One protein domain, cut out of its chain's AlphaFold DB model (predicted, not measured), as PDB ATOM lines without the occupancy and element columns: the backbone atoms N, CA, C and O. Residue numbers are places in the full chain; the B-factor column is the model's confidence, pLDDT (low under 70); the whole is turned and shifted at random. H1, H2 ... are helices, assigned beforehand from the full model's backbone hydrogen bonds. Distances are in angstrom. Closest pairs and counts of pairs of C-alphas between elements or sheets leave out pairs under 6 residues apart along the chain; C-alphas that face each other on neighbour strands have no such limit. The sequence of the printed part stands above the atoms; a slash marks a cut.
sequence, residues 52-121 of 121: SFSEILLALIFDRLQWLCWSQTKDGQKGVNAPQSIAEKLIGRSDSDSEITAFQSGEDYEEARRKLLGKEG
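Overview. This is residues 52 to 121 of the 121 residues of an uncharacterized protein of Ruminococcus sp. KGMB03662 (UniProt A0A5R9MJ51). The chain folds back beside one long helix, H1, by way of short H2 to short H3, which packs on H1; a long unnamed link, residues 91 to 105, leads away to a lone helix, H4. The printed part has 70 residues with four named helices, H1 to H4 in chain order, and no named strand: all helix. It is extended, with a radius of gyration of the C-alphas of 17.5 A and spans of 45 by 33 by 16 A.

Arrangement. H1, residues 53 to 71, touches H3, residues 86 to 90, with residues 56 to 63 alone; the closest C-alphas, of Ala 59 and Ala 87, are 4.9 A apart. H2, residues 74 to 78, is close to H1 but not clearly touching; the closest C-alphas, of Trp 70 and Gly 76, are 5.4 A apart. H4, residues 106 to 117, is apart from H1, H2 and H3. In these four helices every O i to N i+4 pair is within hydrogen-bond range.

Along the chain. H1 begins at C-alpha 53 (39.376, -14.407, -23.777) and spans 26.8 A; H4 spans 16.6 A, ending at C-alpha 117 (29.803, -36.438, 11.196). H2 and H3 each span 6.4 A.

Size, cuts and confidence. The C-alphas farthest apart, of Phe 53 and Gly 121, are 47.7 A apart. The printed part has no cut; the link H3 to H4 is long. Confidence is low, pLDDT under 70, at residues 93 to 102 and 118 to 121.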
ATOM      1  N   SER A  52      34.815 -15.548 -22.344       83.81
ATOM      2  CA  SER A  52      35.584 -14.793 -23.339       83.81
ATOM      3  C   SER A  52      37.079 -14.808 -23.005       83.81
ATOM      4  O   SER A  52      37.479 -15.050 -21.867       83.81
ATOM      5  N   PHE A  53      37.928 -14.499 -23.990       83.75
ATOM      6  CA  PHE A  53      39.376 -14.407 -23.777       83.75
ATOM      7  C   PHE A  53      39.740 -13.451 -22.629       83.75
ATOM      8  O   PHE A  53      40.561 -13.789 -21.780       83.75
ATOM      9  N   SER A  54      39.092 -12.284 -22.571       89.50
ATOM     10  CA  SER A  54      39.324 -11.294 -21.518       89.50
ATOM     11  C   SER A  54      38.899 -11.807 -20.140       89.50
ATOM     12  O   SER A  54      39.633 -11.616 -19.177       89.50
ATOM     13  N   GLU A  55      37.756 -12.493 -20.036       90.44
ATOM     14  CA  GLU A  55      37.302 -13.100 -18.774       90.44
ATOM     15  C   GLU A  55      38.263 -14.192 -18.298       90.44
ATOM     16  O   GLU A  55      38.611 -14.232 -17.121       90.44
ATOM     17  N   ILE A  56      38.760 -15.029 -19.213       91.56
ATOM     18  CA  ILE A  56      39.748 -16.069 -18.897       91.56
ATOM     19  C   ILE A  56      41.063 -15.440 -18.441       91.56
ATOM     20  O   ILE A  56      41.653 -15.887 -17.459       91.56
ATOM     21  N   LEU A  57      41.524 -14.387 -19.118       94.25
ATOM     22  CA  LEU A  57      42.745 -13.682 -18.739       94.25
ATOM     23  C   LEU A  57      42.617 -13.053 -17.345       94.25
ATOM     24  O   LEU A  57      43.533 -13.174 -16.534       94.25
ATOM     25  N   LEU A  58      41.473 -12.433 -17.045       96.50
ATOM     26  CA  LEU A  58      41.181 -11.883 -15.720       96.50
ATOM     27  C   LEU A  58      41.131 -12.978 -14.649       96.50
ATOM     28  O   LEU A  58      41.722 -12.804 -13.585       96.50
ATOM     29  N   ALA A  59      40.493 -14.114 -14.936       95.81
ATOM     30  CA  ALA A  59      40.450 -15.255 -14.028       95.81
ATOM     31  C   ALA A  59      41.851 -15.825 -13.760       95.81
ATOM     32  O   ALA A  59      42.193 -16.079 -12.612       95.81
ATOM     33  N   LEU A  60      42.702 -15.937 -14.784       96.06
ATOM     34  CA  LEU A  60      44.094 -16.365 -14.618       96.06
ATOM     35  C   LEU A  60      44.888 -15.398 -13.732       96.06
ATOM     36  O   LEU A  60      45.649 -15.839 -12.873       96.06
ATOM     37  N   ILE A  61      44.723 -14.086 -13.924       98.00
ATOM     38  CA  ILE A  61      45.371 -13.073 -13.078       98.00
ATOM     39  C   ILE A  61      44.895 -13.218 -11.629       98.00
ATOM     40  O   ILE A  61      45.718 -13.241 -10.712       98.00
ATOM     41  N   PHE A  62      43.584 -13.350 -11.428       97.75
ATOM     42  CA  PHE A  62      42.992 -13.541 -10.111       97.75
ATOM     43  C   PHE A  62      43.512 -14.812  -9.427       97.75
ATOM     44  O   PHE A  62      43.984 -14.730  -8.297       97.75
ATOM     45  N   ASP A  63      43.527 -15.948 -10.124       97.25
ATOM     46  CA  ASP A  63      44.021 -17.223  -9.594       97.25
ATOM     47  C   ASP A  63      45.486 -17.117  -9.153       97.25
ATOM     48  O   ASP A  63      45.866 -17.604  -8.086       97.25
ATOM     49  N   ARG A  64      46.325 -16.431  -9.943       97.38
ATOM     50  CA  ARG A  64      47.733 -16.198  -9.588       97.38
ATOM     51  C   ARG A  64      47.872 -15.314  -8.354       97.38
ATOM     52  O   ARG A  64      48.685 -15.626  -7.485       97.38
ATOM     53  N   LEU A  65      47.081 -14.249  -8.251       98.06
ATOM     54  CA  LEU A  65      47.066 -13.377  -7.075       98.06
ATOM     55  C   LEU A  65      46.592 -14.128  -5.829       98.06
ATOM     56  O   LEU A  65      47.238 -14.060  -4.785       98.06
ATOM     57  N   GLN A  66      45.500 -14.882  -5.939       97.12
ATOM     58  CA  GLN A  66      44.948 -15.654  -4.833       97.12
ATOM     59  C   GLN A  66      45.942 -16.709  -4.341       97.12
ATOM     60  O   GLN A  66      46.129 -16.854  -3.132       97.12
ATOM     61  N   TRP A  67      46.631 -17.388  -5.261       97.44
ATOM     62  CA  TRP A  67      47.680 -18.345  -4.922       97.44
ATOM     63  C   TRP A  67      48.854 -17.682  -4.188       97.44
ATOM     64  O   TRP A  67      49.285 -18.200  -3.162       97.44
ATOM     65  N   LEU A  68      49.330 -16.518  -4.652       97.81
ATOM     66  CA  LEU A  68      50.407 -15.759  -3.992       97.81
ATOM     67  C   LEU A  68      50.023 -15.289  -2.584       97.81
ATOM     68  O   LEU A  68      50.851 -15.300  -1.672       97.81
ATOM     69  N   CYS A  69      48.777 -14.855  -2.394       97.56
ATOM     70  CA  CYS A  69      48.266 -14.493  -1.074       97.56
ATOM     71  C   CYS A  69      48.212 -15.722  -0.161       97.56
ATOM     72  O   CYS A  69      48.706 -15.671   0.964       97.56
ATOM     73  N   TRP A  70      47.668 -16.840  -0.654       98.12
ATOM     74  CA  TRP A  70      47.573 -18.093   0.094       98.12
ATOM     75  C   TRP A  70      48.948 -18.662   0.467       98.12
ATOM     76  O   TRP A  70      49.141 -19.052   1.619       98.12
ATOM     77  N   SER A  71      49.927 -18.647  -0.444       97.31
ATOM     78  CA  SER A  71      51.260 -19.225  -0.216       97.31
ATOM     79  C   SER A  71      52.035 -18.545   0.918       97.31
ATOM     80  O   SER A  71      52.965 -19.126   1.470       97.31
ATOM     81  N   GLN A  72      51.657 -17.316   1.279       97.19
ATOM     82  CA  GLN A  72      52.250 -16.551   2.382       97.19
ATOM     83  C   GLN A  72      51.548 -16.785   3.732       97.19
ATOM     84  O   GLN A  72      51.978 -16.256   4.758       97.19
ATOM     85  N   THR A  73      50.471 -17.574   3.763       97.62
ATOM     86  CA  THR A  73      49.736 -17.904   4.992       97.62
ATOM     87  C   THR A  73      50.311 -19.138   5.698       97.62
ATOM     88  O   THR A  73      51.091 -19.902   5.131       97.62
ATOM     89  N   LYS A  74      49.881 -19.378   6.946       97.75
ATOM     90  CA  LYS A  74      50.191 -20.627   7.672       97.75
ATOM     91  C   LYS A  74      49.640 -21.864   6.957       97.75
ATOM     92  O   LYS A  74      50.273 -22.914   6.999       97.75
ATOM     93  N   ASP A  75      48.484 -21.733   6.313       97.25
ATOM     94  CA  ASP A  75      47.857 -22.810   5.544       97.25
ATOM     95  C   ASP A  75      48.670 -23.114   4.285       97.25
ATOM     96  O   ASP A  75      48.958 -24.278   4.010       97.25
ATOM     97  N   GLY A  76      49.161 -22.070   3.610       96.44
ATOM     98  CA  GLY A  76      50.098 -22.177   2.492       96.44
ATOM     99  C   GLY A  76      51.380 -22.925   2.855       96.44
ATOM    100  O   GLY A  76      51.781 -23.841   2.142       96.44
ATOM    101  N   GLN A  77      51.980 -22.617   4.009       95.38
ATOM    102  CA  GLN A  77      53.166 -23.330   4.512       95.38
ATOM    103  C   GLN A  77      52.902 -24.816   4.799       95.38
ATOM    104  O   GLN A  77      53.817 -25.631   4.711       95.38
ATOM    105  N   LYS A  78      51.661 -25.167   5.155       96.38
ATOM    106  CA  LYS A  78      51.226 -26.544   5.424       96.38
ATOM    107  C   LYS A  78      50.650 -27.248   4.192       96.38
ATOM    108  O   LYS A  78      50.332 -28.429   4.281       96.38
ATOM    109  N   GLY A  79      50.498 -26.546   3.068       94.25
ATOM    110  CA  GLY A  79      49.901 -27.081   1.845       94.25
ATOM    111  C   GLY A  79      48.414 -27.429   1.969       94.25
ATOM    112  O   GLY A  79      47.931 -28.276   1.225       94.25
ATOM    113  N   VAL A  80      47.685 -26.808   2.899       95.00
ATOM    114  CA  VAL A  80      46.250 -27.069   3.127       95.00
ATOM    115  C   VAL A  80      45.391 -25.899   2.652       95.00
ATOM    116  O   VAL A  80      45.875 -24.774   2.539       95.00
ATOM    117  N   ASN A  81      44.108 -26.155   2.376       93.06
ATOM    118  CA  ASN A  81      43.132 -25.135   1.962       93.06
ATOM    119  C   ASN A  81      43.577 -24.303   0.742       93.06
ATOM    120  O   ASN A  81      43.379 -23.088   0.706       93.06
ATOM    121  N   ALA A  82      44.212 -24.943  -0.245       93.31
ATOM    122  CA  ALA A  82      44.639 -24.265  -1.464       93.31
ATOM    123  C   ALA A  82      43.432 -23.694  -2.235       93.31
ATOM    124  O   ALA A  82      42.392 -24.356  -2.330       93.31
ATOM    125  N   PRO A  83      43.546 -22.478  -2.796       95.06
ATOM    126  CA  PRO A  83      42.462 -21.871  -3.550       95.06
ATOM    127  C   PRO A  83      42.185 -22.641  -4.846       95.06
ATOM    128  O   PRO A  83      43.107 -23.084  -5.530       95.06
ATOM    129  N   GLN A  84      40.903 -22.773  -5.193       93.19
ATOM    130  CA  GLN A  84      40.474 -23.349  -6.468       93.19
ATOM    131  C   GLN A  84      40.665 -22.345  -7.609       93.19
ATOM    132  O   GLN A  84      40.395 -21.159  -7.430       93.19
ATOM    133  N   SER A  85      41.048 -22.833  -8.790       93.12
ATOM    134  CA  SER A  85      41.158 -22.003  -9.990       93.12
ATOM    135  C   SER A  85      39.780 -21.653 -10.556       93.12
ATOM    136  O   SER A  85      38.953 -22.526 -10.831       93.12
ATOM    137  N   ILE A  86      39.531 -20.360 -10.766       93.44
ATOM    138  CA  ILE A  86      38.374 -19.868 -11.518       93.44
ATOM    139  C   ILE A  86      38.606 -20.068 -13.019       93.44
ATOM    140  O   ILE A  86      37.675 -20.415 -13.746       93.44
ATOM    141  N   ALA A  87      39.844 -19.899 -13.492       93.00
ATOM    142  CA  ALA A  87      40.174 -20.074 -14.902       93.00
ATOM    143  C   ALA A  87      39.917 -21.510 -15.383       93.00
ATOM    144  O   ALA A  87      39.373 -21.697 -16.469       93.00
ATOM    145  N   GLU A  88      40.242 -22.528 -14.579       90.44
ATOM    146  CA  GLU A  88      39.952 -23.930 -14.909       90.44
ATOM    147  C   GLU A  88      38.452 -24.187 -15.081       90.44
ATOM    148  O   GLU A  88      38.060 -24.865 -16.034       90.44
ATOM    149  N   LYS A  89      37.611 -23.582 -14.231       87.69
ATOM    150  CA  LYS A  89      36.146 -23.659 -14.355       87.69
ATOM    151  C   LYS A  89      35.660 -23.013 -15.655       87.69
ATOM    152  O   LYS A  89      34.840 -23.594 -16.355       87.69
ATOM    153  N   LEU A  90      36.201 -21.849 -16.026       86.75
ATOM    154  CA  LEU A  90      35.815 -21.143 -17.260       86.75
ATOM    155  C   LEU A  90      36.275 -21.845 -18.546       86.75
ATOM    156  O   LEU A  90      35.616 -21.730 -19.579       86.75
ATOM    157  N   ILE A  91      37.405 -22.555 -18.501       87.50
ATOM    158  CA  ILE A  91      37.952 -23.310 -19.643       87.50
ATOM    159  C   ILE A  91      37.251 -24.677 -19.794       87.50
ATOM    160  O   ILE A  91      37.565 -25.429 -20.713       87.50
ATOM    161  N   GLY A  92      36.301 -25.017 -18.914       74.44
ATOM    162  CA  GLY A  92      35.635 -26.323 -18.931       74.44
ATOM    163  C   GLY A  92      36.574 -27.468 -18.540       74.44
ATOM    164  O   GLY A  92      36.366 -28.606 -18.950       74.44
ATOM    165  N   ARG A  93      37.639 -27.166 -17.781       64.25
ATOM    166  CA  ARG A  93      38.622 -28.136 -17.263       64.25
ATOM    167  C   ARG A  93      38.340 -28.582 -15.831       64.25
ATOM    168  O   ARG A  93      39.143 -29.317 -15.265       64.25
ATOM    169  N   SER A  94      37.227 -28.159 -15.239       54.84
ATOM    170  CA  SER A  94      36.780 -28.736 -13.977       54.84
ATOM    171  C   SER A  94      36.196 -30.121 -14.237       54.84
ATOM    172  O   SER A  94      35.050 -30.246 -14.668       54.84
ATOM    173  N   ASP A  95      36.990 -31.154 -13.958       51.88
ATOM    174  CA  ASP A  95      36.439 -32.454 -13.590       51.88
ATOM    175  C   ASP A  95      35.574 -32.275 -12.332       51.88
ATOM    176  O   ASP A  95      35.917 -31.502 -11.430       51.88
ATOM    177  N   SER A  96      34.466 -33.014 -12.292       46.69
ATOM    178  CA  SER A  96      33.287 -32.856 -11.430       46.69
ATOM    179  C   SER A  96      32.337 -31.767 -11.981       46.69
ATOM    180  O   SER A  96      32.603 -30.575 -11.907       46.69
ATOM    181  N   ASP A  97      31.164 -32.086 -12.544       44.56
ATOM    182  CA  ASP A  97      30.102 -32.813 -11.834       44.56
ATOM    183  C   ASP A  97      30.398 -32.789 -10.338       44.56
ATOM    184  O   ASP A  97      30.640 -33.820  -9.716       44.56
ATOM    185  N   SER A  98      30.532 -31.580  -9.768       48.09
ATOM    186  CA  SER A  98      30.483 -31.441  -8.321       48.09
ATOM    187  C   SER A  98      29.262 -32.246  -7.935       48.09
ATOM    188  O   SER A  98      28.201 -31.957  -8.493       48.09
ATOM    189  N   GLU A  99      29.437 -33.288  -7.126       51.62
ATOM    190  CA  GLU A  99      28.368 -34.147  -6.642       51.62
ATOM    191  C   GLU A  99      27.303 -33.253  -5.997       51.62
ATOM    192  O   GLU A  99      27.284 -33.037  -4.784       51.62
ATOM    193  N   ILE A 100      26.408 -32.677  -6.802       54.34
ATOM    194  CA  ILE A 100      25.180 -32.077  -6.330       54.34
ATOM    195  C   ILE A 100      24.375 -33.300  -5.944       54.34
ATOM    196  O   ILE A 100      23.639 -33.883  -6.738       54.34
ATOM    197  N   THR A 101      24.606 -33.744  -4.716       61.66
ATOM    198  CA  THR A 101      23.849 -34.823  -4.117       61.66
ATOM    199  C   THR A 101      22.513 -34.208  -3.743       61.66
ATOM    200  O   THR A 101      22.348 -33.620  -2.675       61.66
ATOM    201  N   ALA A 102      21.578 -34.232  -4.689       68.81
ATOM    202  CA  ALA A 102      20.197 -33.887  -4.424       68.81
ATOM    203  C   ALA A 102      19.561 -35.051  -3.655       68.81
ATOM    204  O   ALA A 102      19.600 -36.199  -4.097       68.81
ATOM    205  N   PHE A 103      18.992 -34.752  -2.493       81.25
ATOM    206  CA  PHE A 103      18.289 -35.733  -1.677       81.25
ATOM    207  C   PHE A 103      16.810 -35.738  -2.056       81.25
ATOM    208  O   PHE A 103      16.218 -34.680  -2.277       81.25
ATOM    209  N   GLN A 104      16.212 -36.926  -2.148       79.62
ATOM    210  CA  GLN A 104      14.796 -37.062  -2.496       79.62
ATOM    211  C   GLN A 104      13.881 -36.661  -1.326       79.62
ATOM    212  O   GLN A 104      12.707 -36.357  -1.541       79.62
ATOM    213  N   SER A 105      14.421 -36.605  -0.102       86.56
ATOM    214  CA  SER A 105      13.718 -36.196   1.111       86.56
ATOM    215  C   SER A 105      14.659 -35.584   2.162       86.56
ATOM    216  O   SER A 105      15.883 -35.698   2.082       86.56
ATOM    217  N   GLY A 106      14.082 -34.945   3.188       85.00
ATOM    218  CA  GLY A 106      14.847 -34.448   4.337       85.00
ATOM    219  C   GLY A 106      15.475 -35.561   5.189       85.00
ATOM    220  O   GLY A 106      16.521 -35.345   5.797       85.00
ATOM    221  N   GLU A 107      14.884 -36.760   5.204       87.69
ATOM    222  CA  GLU A 107      15.430 -37.917   5.929       87.69
ATOM    223  C   GLU A 107      16.709 -38.445   5.271       87.69
ATOM    224  O   GLU A 107      17.692 -38.704   5.971       87.69
ATOM    225  N   ASP A 108      16.735 -38.512   3.935       86.81
ATOM    226  CA  ASP A 108      17.921 -38.934   3.176       86.81
ATOM    227  C   ASP A 108      19.115 -37.998   3.437       86.81
ATOM    228  O   ASP A 108      20.259 -38.446   3.571       86.81
ATOM    229  N   TYR A 109      18.843 -36.694   3.566       87.69
ATOM    230  CA  TYR A 109      19.848 -35.695   3.923       87.69
ATOM    231  C   TYR A 109      20.404 -35.921   5.336       87.69
ATOM    232  O   TYR A 109      21.624 -35.948   5.524       87.69
ATOM    233  N   GLU A 110      19.538 -36.109   6.337       89.75
ATOM    234  CA  GLU A 110      19.981 -36.297   7.726       89.75
ATOM    235  C   GLU A 110      20.756 -37.609   7.922       89.75
ATOM    236  O   GLU A 110      21.708 -37.661   8.708       89.75
ATOM    237  N   GLU A 111      20.422 -38.673   7.184       88.00
ATOM    238  CA  GLU A 111      21.203 -39.911   7.212       88.00
ATOM    239  C   GLU A 111      22.605 -39.724   6.616       88.00
ATOM    240  O   GLU A 111      23.596 -40.152   7.224       88.00
ATOM    241  N   ALA A 112      22.711 -39.065   5.458       86.44
ATOM    242  CA  ALA A 112      24.000 -38.745   4.850       86.44
ATOM    243  C   ALA A 112      24.844 -37.848   5.770       86.44
ATOM    244  O   ALA A 112      26.032 -38.108   5.990       86.44
ATOM    245  N   ARG A 113      24.211 -36.854   6.401       83.75
ATOM    246  CA  ARG A 113      24.838 -35.948   7.368       83.75
ATOM    247  C   ARG A 113      25.374 -36.682   8.600       83.75
ATOM    248  O   ARG A 113      26.510 -36.429   8.999       83.75
ATOM    249  N   ARG A 114      24.627 -37.637   9.176       89.38
ATOM    250  CA  ARG A 114      25.130 -38.475  10.288       89.38
ATOM    251  C   ARG A 114      26.359 -39.293   9.896       89.38
ATOM    252  O   ARG A 114      27.277 -39.415  10.701       89.38
ATOM    253  N   LYS A 115      26.388 -39.861   8.684       84.88
ATOM    254  CA  LYS A 115      27.526 -40.672   8.202       84.88
ATOM    255  C   LYS A 115      28.801 -39.846   8.023       84.88
ATOM    256  O   LYS A 115      29.888 -40.376   8.238       84.88
ATOM    257  N   LEU A 116      28.672 -38.574   7.649       82.06
ATOM    258  CA  LEU A 116      29.799 -37.646   7.537       82.06
ATOM    259  C   LEU A 116      30.327 -37.225   8.915       82.06
ATOM    260  O   LEU A 116      31.529 -37.277   9.145       82.06
ATOM    261  N   LEU A 117      29.432 -36.884   9.846       81.62
ATOM    262  CA  LEU A 117      29.803 -36.438  11.196       81.62
ATOM    263  C   LEU A 117      30.284 -37.581  12.109       81.62
ATOM    264  O   LEU A 117      31.033 -37.344  13.047       81.62
ATOM    265  N   GLY A 118      29.879 -38.826  11.842       67.69
ATOM    266  CA  GLY A 118      30.282 -40.005  12.620       67.69
ATOM    267  C   GLY A 118      31.665 -40.575  12.282       67.69
ATOM    268  O   GLY A 118      32.040 -41.592  12.859       67.69
ATOM    269  N   LYS A 119      32.406 -39.975  11.339       55.91
ATOM    270  CA  LYS A 119      33.745 -40.426  10.913       55.91
ATOM    271  C   LYS A 119      34.915 -39.650  11.545       55.91
ATOM    272  O   LYS A 119      36.057 -39.946  11.210       55.91
ATOM    273  N   GLU A 120      34.664 -38.715  12.464       48.94
ATOM    274  CA  GLU A 120      35.705 -38.025  13.262       48.94
ATOM    275  C   GLU A 120      35.930 -38.675  14.646       48.94
ATOM    276  O   GLU A 120      36.016 -37.986  15.663       48.94
ATOM    277  N   GLY A 121      36.008 -40.009  14.701       39.97
ATOM    278  CA  GLY A 121      36.327 -40.776  15.914       39.97
ATOM    279  C   GLY A 121      37.544 -41.664  15.725       39.97
ATOM    280  O   GLY A 121      37.529 -42.438  14.742       39.97
TER     281      GLY A 121